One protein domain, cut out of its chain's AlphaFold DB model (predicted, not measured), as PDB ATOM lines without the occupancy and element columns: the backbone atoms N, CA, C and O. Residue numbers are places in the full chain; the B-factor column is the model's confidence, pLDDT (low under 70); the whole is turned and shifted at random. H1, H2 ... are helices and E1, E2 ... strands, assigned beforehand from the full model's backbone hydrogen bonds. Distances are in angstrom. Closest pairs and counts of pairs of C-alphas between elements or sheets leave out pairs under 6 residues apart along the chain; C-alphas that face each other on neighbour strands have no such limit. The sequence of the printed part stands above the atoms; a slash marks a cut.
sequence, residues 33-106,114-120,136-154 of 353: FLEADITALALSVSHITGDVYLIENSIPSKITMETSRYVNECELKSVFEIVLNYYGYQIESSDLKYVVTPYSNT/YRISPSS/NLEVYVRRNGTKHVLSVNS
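What this domain is: This is residues 33 to 106, 114 to 120 and 136 to 154 of the 353 residues of an uncharacterized protein of Gammaproteobacteria bacterium SG8_11 (UniProt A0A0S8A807). Two helices, H1 and H2, lie side by side between two sheets: a larger, strongly twisted sheet of four strands covers one side of the pair, and a sheet of three strands the other. H2 fills the middle, while H1 reaches the larger sheet through residues 38 to 43. The printed part has 100 residues, with two named helices and seven named strands in the order E1 H1 E2 E3 H2 E4 E5 E6 E7. The larger sheet, E1 E3 E6 E7, is antiparallel, and the smaller, E2 E5 E4, is mixed. The class is mixed, helices and strands; the whole is compact, with a radius of gyration of the C-alphas of 13.3 A and spans of 43 by 32 by 23 A.

How they stand to each other: In the larger sheet E1, residues 33 to 37, is the edge strand beside E3, residues 62 to 67, with N 33 and O 65 at 2.8 A. E3 neighbours E6, residues 136 to 143, with N 140 and O 66 at 2.8 A. E6 forms a hairpin with the other edge strand, E7, residues 146 to 153, with N 139 and O 150 at 2.8 A. H1, residues 38 to 49, and H2, residues 73 to 87, are on the same face of this sheet, two layers. The closest C-alphas of H2 and E7 are those of Val 79 and Val 152, 6.9 A apart. H1 and H2 touch at a shallow tilt of 14 degrees, opposite ways; their closest C-alphas are those of Thr 49 and Glu 73, 6.3 A apart. Both helices are also on the same face of the second sheet, again two layers. There E2, residues 52 to 55, is parallel to E5, residues 97 to 102, with N 54 and O 98 at 2.8 A. E5 forms a hairpin with E4, residues 89 to 94, with N 99 and O 92 at 2.8 A. H1 lies over E2 and along it, at 6 degrees on the local plane, with a height over the sheet of 9.1 A. Every O i to N i+4 pair is within hydrogen-bond range in H1, and 9 of 11 in H2.

Where its parts are: E1 begins at C-alpha 33, (34.904, 6.122, 54.056). E3 is 16.8 A long, E6 21.9 A and E7 22.8 A, ending at C-alpha 153, (18.552, 18.689, 58.641). H2 is 21.5 A long, from C-alpha 73 at (17.667, 4.701, 56.168), and H1 16.4 A. E4 measures 15.7 A, E5 16.2 A and E2 9.9 A.

The domain as a whole: The two C-alphas farthest apart, those of Asp 95 and Ser 120, are 44.1 A apart. Residues 107 to 113 and 121 to 135 are not printed, with C-alpha gaps of 21.4 A and 20.4 A. Of the links printed whole, E2 to E3 is short and the others are tight. The mean pLDDT of the printed part is 83.8; residues 57 to 60, 96, 105 to 106, 114 to 120 and 154 are under 70.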
ATOM      1  N   PHE A  33      34.201   6.465  55.285       93.50
ATOM      2  CA  PHE A  33      34.904   6.122  54.056       93.50
ATOM      3  C   PHE A  33      36.208   6.912  54.010       93.50
ATOM      4  O   PHE A  33      36.205   8.134  54.155       93.50
ATOM      5  N   LEU A  34      37.325   6.227  53.779       93.69
ATOM      6  CA  LEU A  34      38.642   6.839  53.621       93.69
ATOM      7  C   LEU A  34      39.169   6.506  52.230       93.69
ATOM      8  O   LEU A  34      39.397   5.339  51.929       93.69
ATOM      9  N   GLU A  35      39.339   7.533  51.396       93.31
ATOM     10  CA  GLU A  35      39.785   7.387  50.002       93.31
ATOM     11  C   GLU A  35      39.020   6.293  49.227       93.31
ATOM     12  O   GLU A  35      39.573   5.556  48.405       93.31
ATOM     13  N   ALA A  36      37.720   6.177  49.493       91.38
ATOM     14  CA  ALA A  36      36.859   5.210  48.838       91.38
ATOM     15  C   ALA A  36      36.522   5.665  47.417       91.38
ATOM     16  O   ALA A  36      36.455   6.858  47.129       91.38
ATOM     17  N   ASP A  37      36.299   4.714  46.517       91.94
ATOM     18  CA  ASP A  37      35.715   5.029  45.216       91.94
ATOM     19  C   ASP A  37      34.229   5.392  45.378       91.94
ATOM     20  O   ASP A  37      33.546   4.835  46.243       91.94
ATOM     21  N   ILE A  38      33.712   6.279  44.530       91.44
ATOM     22  CA  ILE A  38      32.282   6.614  44.480       91.44
ATOM     23  C   ILE A  38      31.402   5.372  44.285       91.44
ATOM     24  O   ILE A  38      30.322   5.273  44.863       91.44
ATOM     25  N   THR A  39      31.922   4.368  43.577       90.62
ATOM     26  CA  THR A  39      31.304   3.050  43.413       90.62
ATOM     27  C   THR A  39      31.162   2.315  44.740       90.62
ATOM     28  O   THR A  39      30.122   1.722  45.005       90.62
ATOM     29  N   ALA A  40      32.171   2.380  45.613       90.69
ATOM     30  CA  ALA A  40      32.120   1.731  46.922       90.69
ATOM     31  C   ALA A  40      31.089   2.393  47.847       90.69
ATOM     32  O   ALA A  40      30.387   1.698  48.585       90.69
ATOM     33  N   LEU A  41      30.966   3.722  47.777       93.06
ATOM     34  CA  LEU A  41      29.928   4.462  48.492       93.06
ATOM     35  C   LEU A  41      28.531   4.072  47.982       93.06
ATOM     36  O   LEU A  41      27.692   3.662  48.780       93.06
ATOM     37  N   ALA A  42      28.302   4.114  46.666       91.81
ATOM     38  CA  ALA A  42      27.013   3.765  46.064       91.81
ATOM     39  C   ALA A  42      26.597   2.312  46.339       91.81
ATOM     40  O   ALA A  42      25.438   2.057  46.651       91.81
ATOM     41  N   LEU A  43      27.535   1.358  46.283       88.31
ATOM     42  CA  LEU A  43      27.271  -0.046  46.615       88.31
ATOM     43  C   LEU A  43      26.895  -0.232  48.086       88.31
ATOM     44  O   LEU A  43      26.019  -1.034  48.400       88.31
ATOM     45  N   SER A  44      27.537   0.516  48.984       90.38
ATOM     46  CA  SER A  44      27.237   0.462  50.415       90.38
ATOM     47  C   SER A  44      25.843   1.019  50.707       90.38
ATOM     48  O   SER A  44      25.083   0.401  51.446       90.38
ATOM     49  N   VAL A  45      25.474   2.141  50.078       91.50
ATOM     50  CA  VAL A  45      24.121   2.714  50.178       91.50
ATOM     51  C   VAL A  45      23.089   1.764  49.571       91.50
ATOM     52  O   VAL A  45      22.107   1.449  50.233       91.50
ATOM     53  N   SER A  46      23.361   1.214  48.384       87.50
ATOM     54  CA  SER A  46      22.522   0.210  47.713       87.50
ATOM     55  C   SER A  46      22.250  -1.012  48.592       87.50
ATOM     56  O   SER A  46      21.120  -1.483  48.675       87.50
ATOM     57  N   HIS A  47      23.271  -1.511  49.294       82.25
ATOM     58  CA  HIS A  47      23.124  -2.656  50.191       82.25
ATOM     59  C   HIS A  47      22.193  -2.367  51.376       82.25
ATOM     60  O   HIS A  47      21.459  -3.255  51.804       82.25
ATOM     61  N   ILE A  48      22.226  -1.139  51.901       83.12
ATOM     62  CA  ILE A  48      21.436  -0.745  53.070       83.12
ATOM     63  C   ILE A  48      19.999  -0.388  52.667       83.12
ATOM     64  O   ILE A  48      19.063  -0.851  53.315       83.12
ATOM     65  N   THR A  49      19.808   0.401  51.607       85.44
ATOM     66  CA  THR A  49      18.477   0.886  51.195       85.44
ATOM     67  C   THR A  49      17.744  -0.076  50.258       85.44
ATOM     68  O   THR A  49      16.528   0.003  50.107       85.44
ATOM     69  N   GLY A  50      18.468  -0.983  49.600       83.81
ATOM     70  CA  GLY A  50      17.939  -1.833  48.532       83.81
ATOM     71  C   GLY A  50      17.769  -1.118  47.186       83.81
ATOM     72  O   GLY A  50      17.332  -1.748  46.224       83.81
ATOM     73  N   ASP A  51      18.116   0.170  47.086       87.62
ATOM     74  CA  ASP A  51      18.044   0.921  45.830       87.62
ATOM     75  C   ASP A  51      19.189   0.536  44.885       87.62
ATOM     76  O   ASP A  51      20.306   0.259  45.320       87.62
ATOM     77  N   VAL A  52      18.953   0.570  43.573       87.06
ATOM     78  CA  VAL A  52      19.982   0.277  42.563       87.06
ATOM     79  C   VAL A  52      20.556   1.578  42.009       87.06
ATOM     80  O   VAL A  52      19.847   2.331  41.342       87.06
ATOM     81  N   TYR A  53      21.852   1.812  42.222       91.50
ATOM     82  CA  TYR A  53      22.575   2.967  41.682       91.50
ATOM     83  C   TYR A  53      23.453   2.558  40.492       91.50
ATOM     84  O   TYR A  53      24.311   1.683  40.611       91.50
ATOM     85  N   LEU A  54      23.249   3.194  39.339       89.88
ATOM     86  CA  LEU A  54      24.084   3.062  38.148       89.88
ATOM     87  C   LEU A  54      25.000   4.279  38.050       89.88
ATOM     88  O   LEU A  54      24.513   5.398  37.979       89.88
ATOM     89  N   ILE A  55      26.315   4.077  38.028       90.44
ATOM     90  CA  ILE A  55      27.279   5.179  37.920       90.44
ATOM     91  C   ILE A  55      27.733   5.290  36.471       90.44
ATOM     92  O   ILE A  55      28.380   4.382  35.949       90.44
ATOM     93  N   GLU A  56      27.399   6.401  35.824       87.31
ATOM     94  CA  GLU A  56      27.778   6.656  34.440       87.31
ATOM     95  C   GLU A  56      29.122   7.388  34.378       87.31
ATOM     96  O   GLU A  56      29.319   8.399  35.051       87.31
ATOM     97  N   ASN A  57      30.051   6.883  33.556       67.06
ATOM     98  CA  ASN A  57      31.349   7.513  33.282       67.06
ATOM     99  C   ASN A  57      32.067   7.997  34.553       67.06
ATOM    100  O   ASN A  57      32.377   9.182  34.696       67.06
ATOM    101  N   SER A  58      32.329   7.071  35.484       63.38
ATOM    102  CA  SER A  58      32.984   7.380  36.754       63.38
ATOM    103  C   SER A  58      34.323   8.081  36.515       63.38
ATOM    104  O   SER A  58      35.298   7.463  36.074       63.38
ATOM    105  N   ILE A  59      34.397   9.369  36.842       63.88
ATOM    106  CA  ILE A  59      35.683  10.039  36.988       63.88
ATOM    107  C   ILE A  59      36.281   9.477  38.281       63.88
ATOM    108  O   ILE A  59      35.628   9.595  39.319       63.88
ATOM    109  N   PRO A  60      37.484   8.870  38.269       65.06
ATOM    110  CA  PRO A  60      38.073   8.274  39.463       65.06
ATOM    111  C   PRO A  60      38.215   9.343  40.547       65.06
ATOM    112  O   PRO A  60      39.113  10.182  40.526       65.06
ATOM    113  N   SER A  61      37.271   9.326  41.481       77.75
ATOM    114  CA  SER A  61      37.126  10.313  42.536       77.75
ATOM    115  C   SER A  61      37.235   9.564  43.847       77.75
ATOM    116  O   SER A  61      36.434   8.680  44.143       77.75
ATOM    117  N   LYS A  62      38.273   9.895  44.613       91.50
ATOM    118  CA  LYS A  62      38.475   9.359  45.952       91.50
ATOM    119  C   LYS A  62      37.668  10.201  46.931       91.50
ATOM    120  O   LYS A  62      37.905  11.400  47.059       91.50
ATOM    121  N   ILE A  63      36.717   9.568  47.601       90.88
ATOM    122  CA  ILE A  63      35.848  10.170  48.602       90.88
ATOM    123  C   ILE A  63      36.399   9.836  49.981       90.88
ATOM    124  O   ILE A  63      36.634   8.677  50.317       90.88
ATOM    125  N   THR A  64      36.582  10.865  50.800       93.50
ATOM    126  CA  THR A  64      36.744  10.696  52.245       93.50
ATOM    127  C   THR A  64      35.561  11.353  52.932       93.50
ATOM    128  O   THR A  64      35.362  12.559  52.749       93.50
ATOM    129  N   MET A  65      34.786  10.577  53.690       95.00
ATOM    130  CA  MET A  65      33.647  11.076  54.454       95.00
ATOM    131  C   MET A  65      33.453  10.356  55.792       95.00
ATOM    132  O   MET A  65      33.826   9.196  55.936       95.00
ATOM    133  N   GLU A  66      32.834  11.036  56.749       95.44
ATOM    134  CA  GLU A  66      32.477  10.502  58.065       95.44
ATOM    135  C   GLU A  66      31.196  11.186  58.563       95.44
ATOM    136  O   GLU A  66      31.090  12.409  58.462       95.44
ATOM    137  N   THR A  67      30.224  10.439  59.087       95.31
ATOM    138  CA  THR A  67      29.041  11.021  59.749       95.31
ATOM    139  C   THR A  67      29.324  11.287  61.230       95.31
ATOM    140  O   THR A  67      30.093  10.562  61.853       95.31
ATOM    141  N   SER A  68      28.723  12.319  61.831       93.50
ATOM    142  CA  SER A  68      28.904  12.614  63.265       93.50
ATOM    143  C   SER A  68      28.204  11.610  64.186       93.50
ATOM    144  O   SER A  68      28.616  11.436  65.331       93.50
ATOM    145  N   ARG A  69      27.171  10.926  63.678       93.25
ATOM    146  CA  ARG A  69      26.398   9.896  64.384       93.25
ATOM    147  C   ARG A  69      25.949   8.779  63.441       93.25
ATOM    148  O   ARG A  69      26.214   8.821  62.236       93.25
ATOM    149  N   TYR A  70      25.291   7.768  64.006       92.25
ATOM    150  CA  TYR A  70      24.586   6.753  63.227       92.25
ATOM    151  C   TYR A  70      23.449   7.407  62.435       92.25
ATOM    152  O   TYR A  70      22.759   8.292  62.948       92.25
ATOM    153  N   VAL A  71      23.280   6.963  61.193       91.44
ATOM    154  CA  VAL A  71      22.263   7.437  60.256       91.44
ATOM    155  C   VAL A  71      21.211   6.361  60.043       91.44
ATOM    156  O   VAL A  71      21.550   5.187  59.893       91.44
ATOM    157  N   ASN A  72      19.939   6.742  60.057       87.94
ATOM    158  CA  ASN A  72      18.854   5.844  59.658       87.94
ATOM    159  C   ASN A  72      18.738   5.758  58.121       87.94
ATOM    160  O   ASN A  72      19.460   6.438  57.390       87.94
ATOM    161  N   GLU A  73      17.837   4.912  57.614       85.94
ATOM    162  CA  GLU A  73      17.667   4.701  56.168       85.94
ATOM    163  C   GLU A  73      17.242   5.979  55.411       85.94
ATOM    164  O   GLU A  73      17.745   6.223  54.314       85.94
ATOM    165  N   CYS A  74      16.373   6.823  55.989       84.25
ATOM    166  CA  CYS A  74      15.990   8.100  55.370       84.25
ATOM    167  C   CYS A  74      17.195   9.056  55.300       84.25
ATOM    168  O   CYS A  74      17.491   9.601  54.238       84.25
ATOM    169  N   GLU A  75      17.913   9.237  56.413       91.69
ATOM    170  CA  GLU A  75      19.084  10.118  56.504       91.69
ATOM    171  C   GLU A  75      20.210   9.667  55.570       91.69
ATOM    172  O   GLU A  75      20.898  10.495  54.977       91.69
ATOM    173  N   LEU A  76      20.381   8.353  55.407       93.12
ATOM    174  CA  LEU A  76      21.393   7.765  54.537       93.12
ATOM    175  C   LEU A  76      21.260   8.243  53.084       93.12
ATOM    176  O   LEU A  76      22.276   8.558  52.460       93.12
ATOM    177  N   LYS A  77      20.032   8.343  52.557       91.00
ATOM    178  CA  LYS A  77      19.787   8.837  51.190       91.00
ATOM    179  C   LYS A  77      20.177  10.308  51.054       91.00
ATOM    180  O   LYS A  77      20.922  10.656  50.140       91.00
ATOM    181  N   SER A  78      19.781  11.144  52.013       92.06
ATOM    182  CA  SER A  78      20.126  12.570  52.028       92.06
ATOM    183  C   SER A  78      21.638  12.794  52.143       92.06
ATOM    184  O   SER A  78      22.203  13.634  51.442       92.06
ATOM    185  N   VAL A  79      22.320  12.020  52.997       94.38
ATOM    186  CA  VAL A  79      23.786  12.044  53.114       94.38
ATOM    187  C   VAL A  79      24.432  11.674  51.783       94.38
ATOM    188  O   VAL A  79      25.356  12.359  51.344       94.38
ATOM    189  N   PHE A  80      23.949  10.615  51.133       94.75
ATOM    190  CA  PHE A  80      24.488  10.158  49.859       94.75
ATOM    191  C   PHE A  80      24.352  11.224  48.765       94.75
ATOM    192  O   PHE A  80      25.346  11.570  48.127       94.75
ATOM    193  N   GLU A  81      23.166  11.812  48.605       93.56
ATOM    194  CA  GLU A  81      22.908  12.895  47.649       93.56
ATOM    195  C   GLU A  81      23.795  14.121  47.894       93.56
ATOM    196  O   GLU A  81      24.420  14.640  46.968       93.56
ATOM    197  N   ILE A  82      23.903  14.572  49.146       93.94
ATOM    198  CA  ILE A  82      24.718  15.738  49.512       93.94
ATOM    199  C   ILE A  82      26.207  15.482  49.245       93.94
ATOM    200  O   ILE A  82      26.905  16.364  48.736       93.94
ATOM    201  N   VAL A  83      26.701  14.277  49.540       93.81
ATOM    202  CA  VAL A  83      28.087  13.894  49.244       93.81
ATOM    203  C   VAL A  83      28.315  13.855  47.733       93.81
ATOM    204  O   VAL A  83      29.284  14.448  47.261       93.81
ATOM    205  N   LEU A  84      27.427  13.234  46.954       93.12
ATOM    206  CA  LEU A  84      27.544  13.198  45.493       93.12
ATOM    207  C   LEU A  84      27.571  14.603  44.880       93.12
ATOM    208  O   LEU A  84      28.500  14.925  44.132       93.12
ATOM    209  N   ASN A  85      26.644  15.470  45.292       91.75
ATOM    210  CA  ASN A  85      26.597  16.869  44.870       91.75
ATOM    211  C   ASN A  85      27.905  17.604  45.187       91.75
ATOM    212  O   ASN A  85      28.462  18.293  44.329       91.75
ATOM    213  N   TYR A  86      28.457  17.404  46.387       92.62
ATOM    214  CA  TYR A  86      29.729  18.003  46.793       92.62
ATOM    215  C   TYR A  86      30.918  17.567  45.911       92.62
ATOM    216  O   TYR A  86      31.827  18.364  45.635       92.62
ATOM    217  N   TYR A  87      30.919  16.320  45.429       91.69
ATOM    218  CA  TYR A  87      31.939  15.810  44.502       91.69
ATOM    219  C   TYR A  87      31.649  16.110  43.024       91.69
ATOM    220  O   TYR A  87      32.484  15.797  42.178       91.69
ATOM    221  N   GLY A  88      30.549  16.798  42.715       91.69
ATOM    222  CA  GLY A  88      30.207  17.207  41.356       91.69
ATOM    223  C   GLY A  88      29.424  16.155  40.568       91.69
ATOM    224  O   GLY A  88      29.547  16.105  39.345       91.69
ATOM    225  N   TYR A  89      28.632  15.341  41.258       92.81
ATOM    226  CA  TYR A  89      27.710  14.375  40.669       92.81
ATOM    227  C   TYR A  89      26.270  14.769  40.977       92.81
ATOM    228  O   TYR A  89      26.002  15.372  42.013       92.81
ATOM    229  N   GLN A  90      25.351  14.380  40.106       92.50
ATOM    230  CA  GLN A  90      23.911  14.466  40.312       92.50
ATOM    231  C   GLN A  90      23.297  13.067  40.249       92.50
ATOM    232  O   GLN A  90      23.873  12.156  39.647       92.50
ATOM    233  N   ILE A  91      22.137  12.903  40.881       92.31
ATOM    234  CA  ILE A  91      21.343  11.677  40.810       92.31
ATOM    235  C   ILE A  91      20.073  11.976  40.025       92.31
ATOM    236  O   ILE A  91      19.312  12.868  40.393       92.31
ATOM    237  N   GLU A  92      19.821  11.195  38.986       91.69
ATOM    238  CA  GLU A  92      18.562  11.203  38.249       91.69
ATOM    239  C   GLU A  92      17.815   9.894  38.517       91.69
ATOM    240  O   GLU A  92      18.392   8.807  38.470       91.69
ATOM    241  N   SER A  93      16.523   9.985  38.832       86.06
ATOM    242  CA  SER A  93      15.670   8.805  38.981       86.06
ATOM    243  C   SER A  93      15.143   8.381  37.610       86.06
ATOM    244  O   SER A  93      14.520   9.185  36.916       86.06
ATOM    245  N   SER A  94      15.386   7.128  37.219       78.00
ATOM    246  CA  SER A  94      14.883   6.534  35.977       78.00
ATOM    247  C   SER A  94      14.335   5.136  36.256       78.00
ATOM    248  O   SER A  94      15.085   4.210  36.576       78.00
ATOM    249  N   ASP A  95      13.025   4.964  36.084       82.25
ATOM    250  CA  ASP A  95      12.286   3.723  36.350       82.25
ATOM    251  C   ASP A  95      12.504   3.179  37.783       82.25
ATOM    252  O   ASP A  95      11.881   3.649  38.731       82.25
ATOM    253  N   LEU A  96      13.405   2.196  37.932       69.38
ATOM    254  CA  LEU A  96      13.768   1.494  39.176       69.38
ATOM    255  C   LEU A  96      15.193   1.767  39.651       69.38
ATOM    256  O   LEU A  96      15.694   1.101  40.561       69.38
ATOM    257  N   LYS A  97      15.905   2.652  38.963       83.69
ATOM    258  CA  LYS A  97      17.329   2.853  39.181       83.69
ATOM    259  C   LYS A  97      17.613   4.332  39.325       83.69
ATOM    260  O   LYS A  97      16.980   5.179  38.700       83.69
ATOM    261  N   TYR A  98      18.615   4.620  40.128       90.75
ATOM    262  CA  TYR A  98      19.175   5.948  40.269       90.75
ATOM    263  C   TYR A  98      20.429   6.012  39.413       90.75
ATOM    264  O   TYR A  98      21.354   5.224  39.604       90.75
ATOM    265  N   VAL A  99      20.458   6.915  38.444       91.69
ATOM    266  CA  VAL A  99      21.616   7.123  37.580       91.69
ATOM    267  C   VAL A  99      22.439   8.268  38.158       91.69
ATOM    268  O   VAL A  99      21.956   9.388  38.293       91.69
ATOM    269  N   VAL A 100      23.679   7.974  38.537       92.12
ATOM    270  CA  VAL A 100      24.643   8.942  39.057       92.12
ATOM    271  C   VAL A 100      25.507   9.419  37.896       92.12
ATOM    272  O   VAL A 100      26.307   8.648  37.363       92.12
ATOM    273  N   THR A 101      25.357  10.685  37.515       91.38
ATOM    274  CA  THR A 101      26.096  11.309  36.408       91.38
ATOM    275  C   THR A 101      26.962  12.463  36.914       91.38
ATOM    276  O   THR A 101      26.560  13.180  37.833       91.38
ATOM    277  N   PRO A 102      28.168  12.681  36.361       90.94
ATOM    278  CA  PRO A 102      28.910  13.915  36.603       90.94
ATOM    279  C   PRO A 102      28.111  15.118  36.090       90.94
ATOM    280  O   PRO A 102      27.503  15.035  35.020       90.94
ATOM    281  N   TYR A 103      28.164  16.260  36.780       88.50
ATOM    282  CA  TYR A 103      27.632  17.500  36.211       88.50
ATOM    283  C   TYR A 103      28.341  17.786  34.881       88.50
ATOM    284  O   TYR A 103      29.567  17.923  34.827       88.50
ATOM    285  N   SER A 104      27.575  17.877  33.793       75.81
ATOM    286  CA  SER A 104      28.118  18.295  32.504       75.81
ATOM    287  C   SER A 104      28.654  19.726  32.635       75.81
ATOM    288  O   SER A 104      27.984  20.625  33.140       75.81
ATOM    289  N   ASN A 105      29.896  19.959  32.197       54.47
ATOM    290  CA  ASN A 105      30.603  21.244  32.324       54.47
ATOM    291  C   ASN A 105      29.945  22.427  31.566       54.47
ATOM    292  O   ASN A 105      30.563  23.482  31.429       54.47
ATOM    293  N   THR A 106      28.726  22.288  31.042       41.34
ATOM    294  CA  THR A 106      28.109  23.254  30.123       41.34
ATOM    295  C   THR A 106      27.353  24.399  30.782       41.34
ATOM    296  O   THR A 106      27.092  25.388  30.110       41.34
ATOM    297  N   TYR A 114      25.342  25.853  50.007       36.19
ATOM    298  CA  TYR A 114      25.546  25.243  51.317       36.19
ATOM    299  C   TYR A 114      26.427  26.150  52.186       36.19
ATOM    300  O   TYR A 114      27.429  26.703  51.723       36.19
ATOM    301  N   ARG A 115      26.100  26.283  53.477       29.11
ATOM    302  CA  ARG A 115      26.954  27.011  54.422       29.11
ATOM    303  C   ARG A 115      28.216  26.195  54.716       29.11
ATOM    304  O   ARG A 115      28.226  25.336  55.588       29.11
ATOM    305  N   ILE A 116      29.300  26.498  54.012       31.61
ATOM    306  CA  ILE A 116      30.625  25.924  54.259       31.61
ATOM    307  C   ILE A 116      31.291  26.731  55.379       31.61
ATOM    308  O   ILE A 116      31.699  27.870  55.165       31.61
ATOM    309  N   SER A 117      31.419  26.151  56.575       32.44
ATOM    310  CA  SER A 117      32.218  26.751  57.653       32.44
ATOM    311  C   SER A 117      33.599  26.083  57.711       32.44
ATOM    312  O   SER A 117      33.669  24.881  57.975       32.44
ATOM    313  N   PRO A 118      34.712  26.800  57.478       27.83
ATOM    314  CA  PRO A 118      36.043  26.258  57.732       27.83
ATOM    315  C   PRO A 118      36.263  26.119  59.247       27.83
ATOM    316  O   PRO A 118      36.197  27.102  59.982       27.83
ATOM    317  N   SER A 119      36.531  24.901  59.725       35.47
ATOM    318  CA  SER A 119      36.925  24.662  61.121       35.47
ATOM    319  C   SER A 119      38.448  24.636  61.238       35.47
ATOM    320  O   SER A 119      39.117  23.857  60.558       35.47
ATOM    321  N   SER A 120      38.999  25.497  62.095       28.86
ATOM    322  CA  SER A 120      40.441  25.703  62.283       28.86
ATOM    323  C   SER A 120      41.033  25.002  63.515       28.86
ATOM    324  O   SER A 120      42.173  25.289  63.877       28.86
ATOM    325  N   ASN A 136      20.662  18.060  64.027       84.06
ATOM    326  CA  ASN A 136      21.454  18.211  62.808       84.06
ATOM    327  C   ASN A 136      22.516  17.116  62.694       84.06
ATOM    328  O   ASN A 136      23.436  17.023  63.506       84.06
ATOM    329  N   LEU A 137      22.408  16.301  61.648       91.12
ATOM    330  CA  LEU A 137      23.439  15.345  61.272       91.12
ATOM    331  C   LEU A 137      24.562  16.088  60.535       91.12
ATOM    332  O   LEU A 137      24.324  16.727  59.510       91.12
ATOM    333  N   GLU A 138      25.795  15.997  61.032       93.94
ATOM    334  CA  GLU A 138      26.966  16.549  60.351       93.94
ATOM    335  C   GLU A 138      27.672  15.458  59.541       93.94
ATOM    336  O   GLU A 138      27.948  14.361  60.031       93.94
ATOM    337  N   VAL A 139      28.000  15.772  58.293       93.69
ATOM    338  CA  VAL A 139      28.783  14.933  57.390       93.69
ATOM    339  C   VAL A 139      30.100  15.639  57.120       93.69
ATOM    340  O   VAL A 139      30.165  16.695  56.489       93.69
ATOM    341  N   TYR A 140      31.179  15.054  57.607       93.88
ATOM    342  CA  TYR A 140      32.526  15.535  57.380       93.88
ATOM    343  C   TYR A 140      33.043  14.979  56.064       93.88
ATOM    344  O   TYR A 140      33.172  13.770  55.938       93.88
ATOM    345  N   VAL A 141      33.399  15.829  55.104       93.94
ATOM    346  CA  VAL A 141      34.009  15.408  53.832       93.94
ATOM    347  C   VAL A 141      35.397  16.022  53.673       93.94
ATOM    348  O   VAL A 141      35.647  17.129  54.153       93.94
ATOM    349  N   ARG A 142      36.333  15.332  53.008       91.12
ATOM    350  CA  ARG A 142      37.645  15.908  52.659       91.12
ATOM    351  C   ARG A 142      37.871  15.955  51.156       91.12
ATOM    352  O   ARG A 142      37.804  14.927  50.496       91.12
ATOM    353  N   ARG A 143      38.244  17.129  50.640       88.19
ATOM    354  CA  ARG A 143      38.660  17.322  49.242       88.19
ATOM    355  C   ARG A 143      39.965  18.104  49.217       88.19
ATOM    356  O   ARG A 143      40.073  19.130  49.877       88.19
ATOM    357  N   ASN A 144      40.964  17.603  48.490       88.06
ATOM    358  CA  ASN A 144      42.288  18.233  48.381       88.06
ATOM    359  C   ASN A 144      42.941  18.545  49.746       88.06
ATOM    360  O   ASN A 144      43.581  19.576  49.920       88.06
ATOM    361  N   GLY A 145      42.748  17.665  50.734       88.00
ATOM    362  CA  GLY A 145      43.288  17.824  52.091       88.00
ATOM    363  C   GLY A 145      42.499  18.769  53.007       88.00
ATOM    364  O   GLY A 145      42.746  18.782  54.211       88.00
ATOM    365  N   THR A 146      41.515  19.509  52.492       89.81
ATOM    366  CA  THR A 146      40.659  20.393  53.294       89.81
ATOM    367  C   THR A 146      39.434  19.639  53.807       89.81
ATOM    368  O   THR A 146      38.774  18.933  53.045       89.81
ATOM    369  N   LYS A 147      39.132  19.775  55.108       92.31
ATOM    370  CA  LYS A 147      37.917  19.236  55.741       92.31
ATOM    371  C   LYS A 147      36.772  20.238  55.589       92.31
ATOM    372  O   LYS A 147      36.923  21.401  55.953       92.31
ATOM    373  N   HIS A 148      35.632  19.761  55.110       91.44
ATOM    374  CA  HIS A 148      34.376  20.498  55.019       91.44
ATOM    375  C   HIS A 148      33.318  19.790  55.865       91.44
ATOM    376  O   HIS A 148      33.381  18.574  56.057       91.44
ATOM    377  N   VAL A 149      32.369  20.560  56.390       93.25
ATOM    378  CA  VAL A 149      31.226  20.056  57.157       93.25
ATOM    379  C   VAL A 149      29.973  20.346  56.343       93.25
ATOM    380  O   VAL A 149      29.759  21.495  55.957       93.25
ATOM    381  N   LEU A 150      29.193  19.312  56.052       91.81
ATOM    382  CA  LEU A 150      27.892  19.401  55.395       91.81
ATOM    383  C   LEU A 150      26.831  19.060  56.442       91.81
ATOM    384  O   LEU A 150      26.986  18.081  57.165       91.81
ATOM    385  N   SER A 151      25.779  19.863  56.554       90.19
ATOM    386  CA  SER A 151      24.703  19.628  57.521       90.19
ATOM    387  C   SER A 151      23.490  19.033  56.817       90.19
ATOM    388  O   SER A 151      23.059  19.547  55.787       90.19
ATOM    389  N   VAL A 152      22.946  17.962  57.387       88.56
ATOM    390  CA  VAL A 152      21.692  17.337  56.972       88.56
ATOM    391  C   VAL A 152      20.671  17.620  58.066       88.56
ATOM    392  O   VAL A 152      20.813  17.151  59.198       88.56
ATOM    393  N   ASN A 153      19.659  18.418  57.734       82.38
ATOM    394  CA  ASN A 153      18.552  18.689  58.641       82.38
ATOM    395  C   ASN A 153      17.578  17.517  58.528       82.38
ATOM    396  O   ASN A 153      16.891  17.389  57.516       82.38
ATOM    397  N   SER A 154      17.531  16.645  59.535       68.12
ATOM    398  CA  SER A 154      16.463  15.649  59.591       68.12
ATOM    399  C   SER A 154      15.168  16.386  59.915       68.12
ATOM    400  O   SER A 154      15.088  17.059  60.943       68.12
TER     401      SER A 154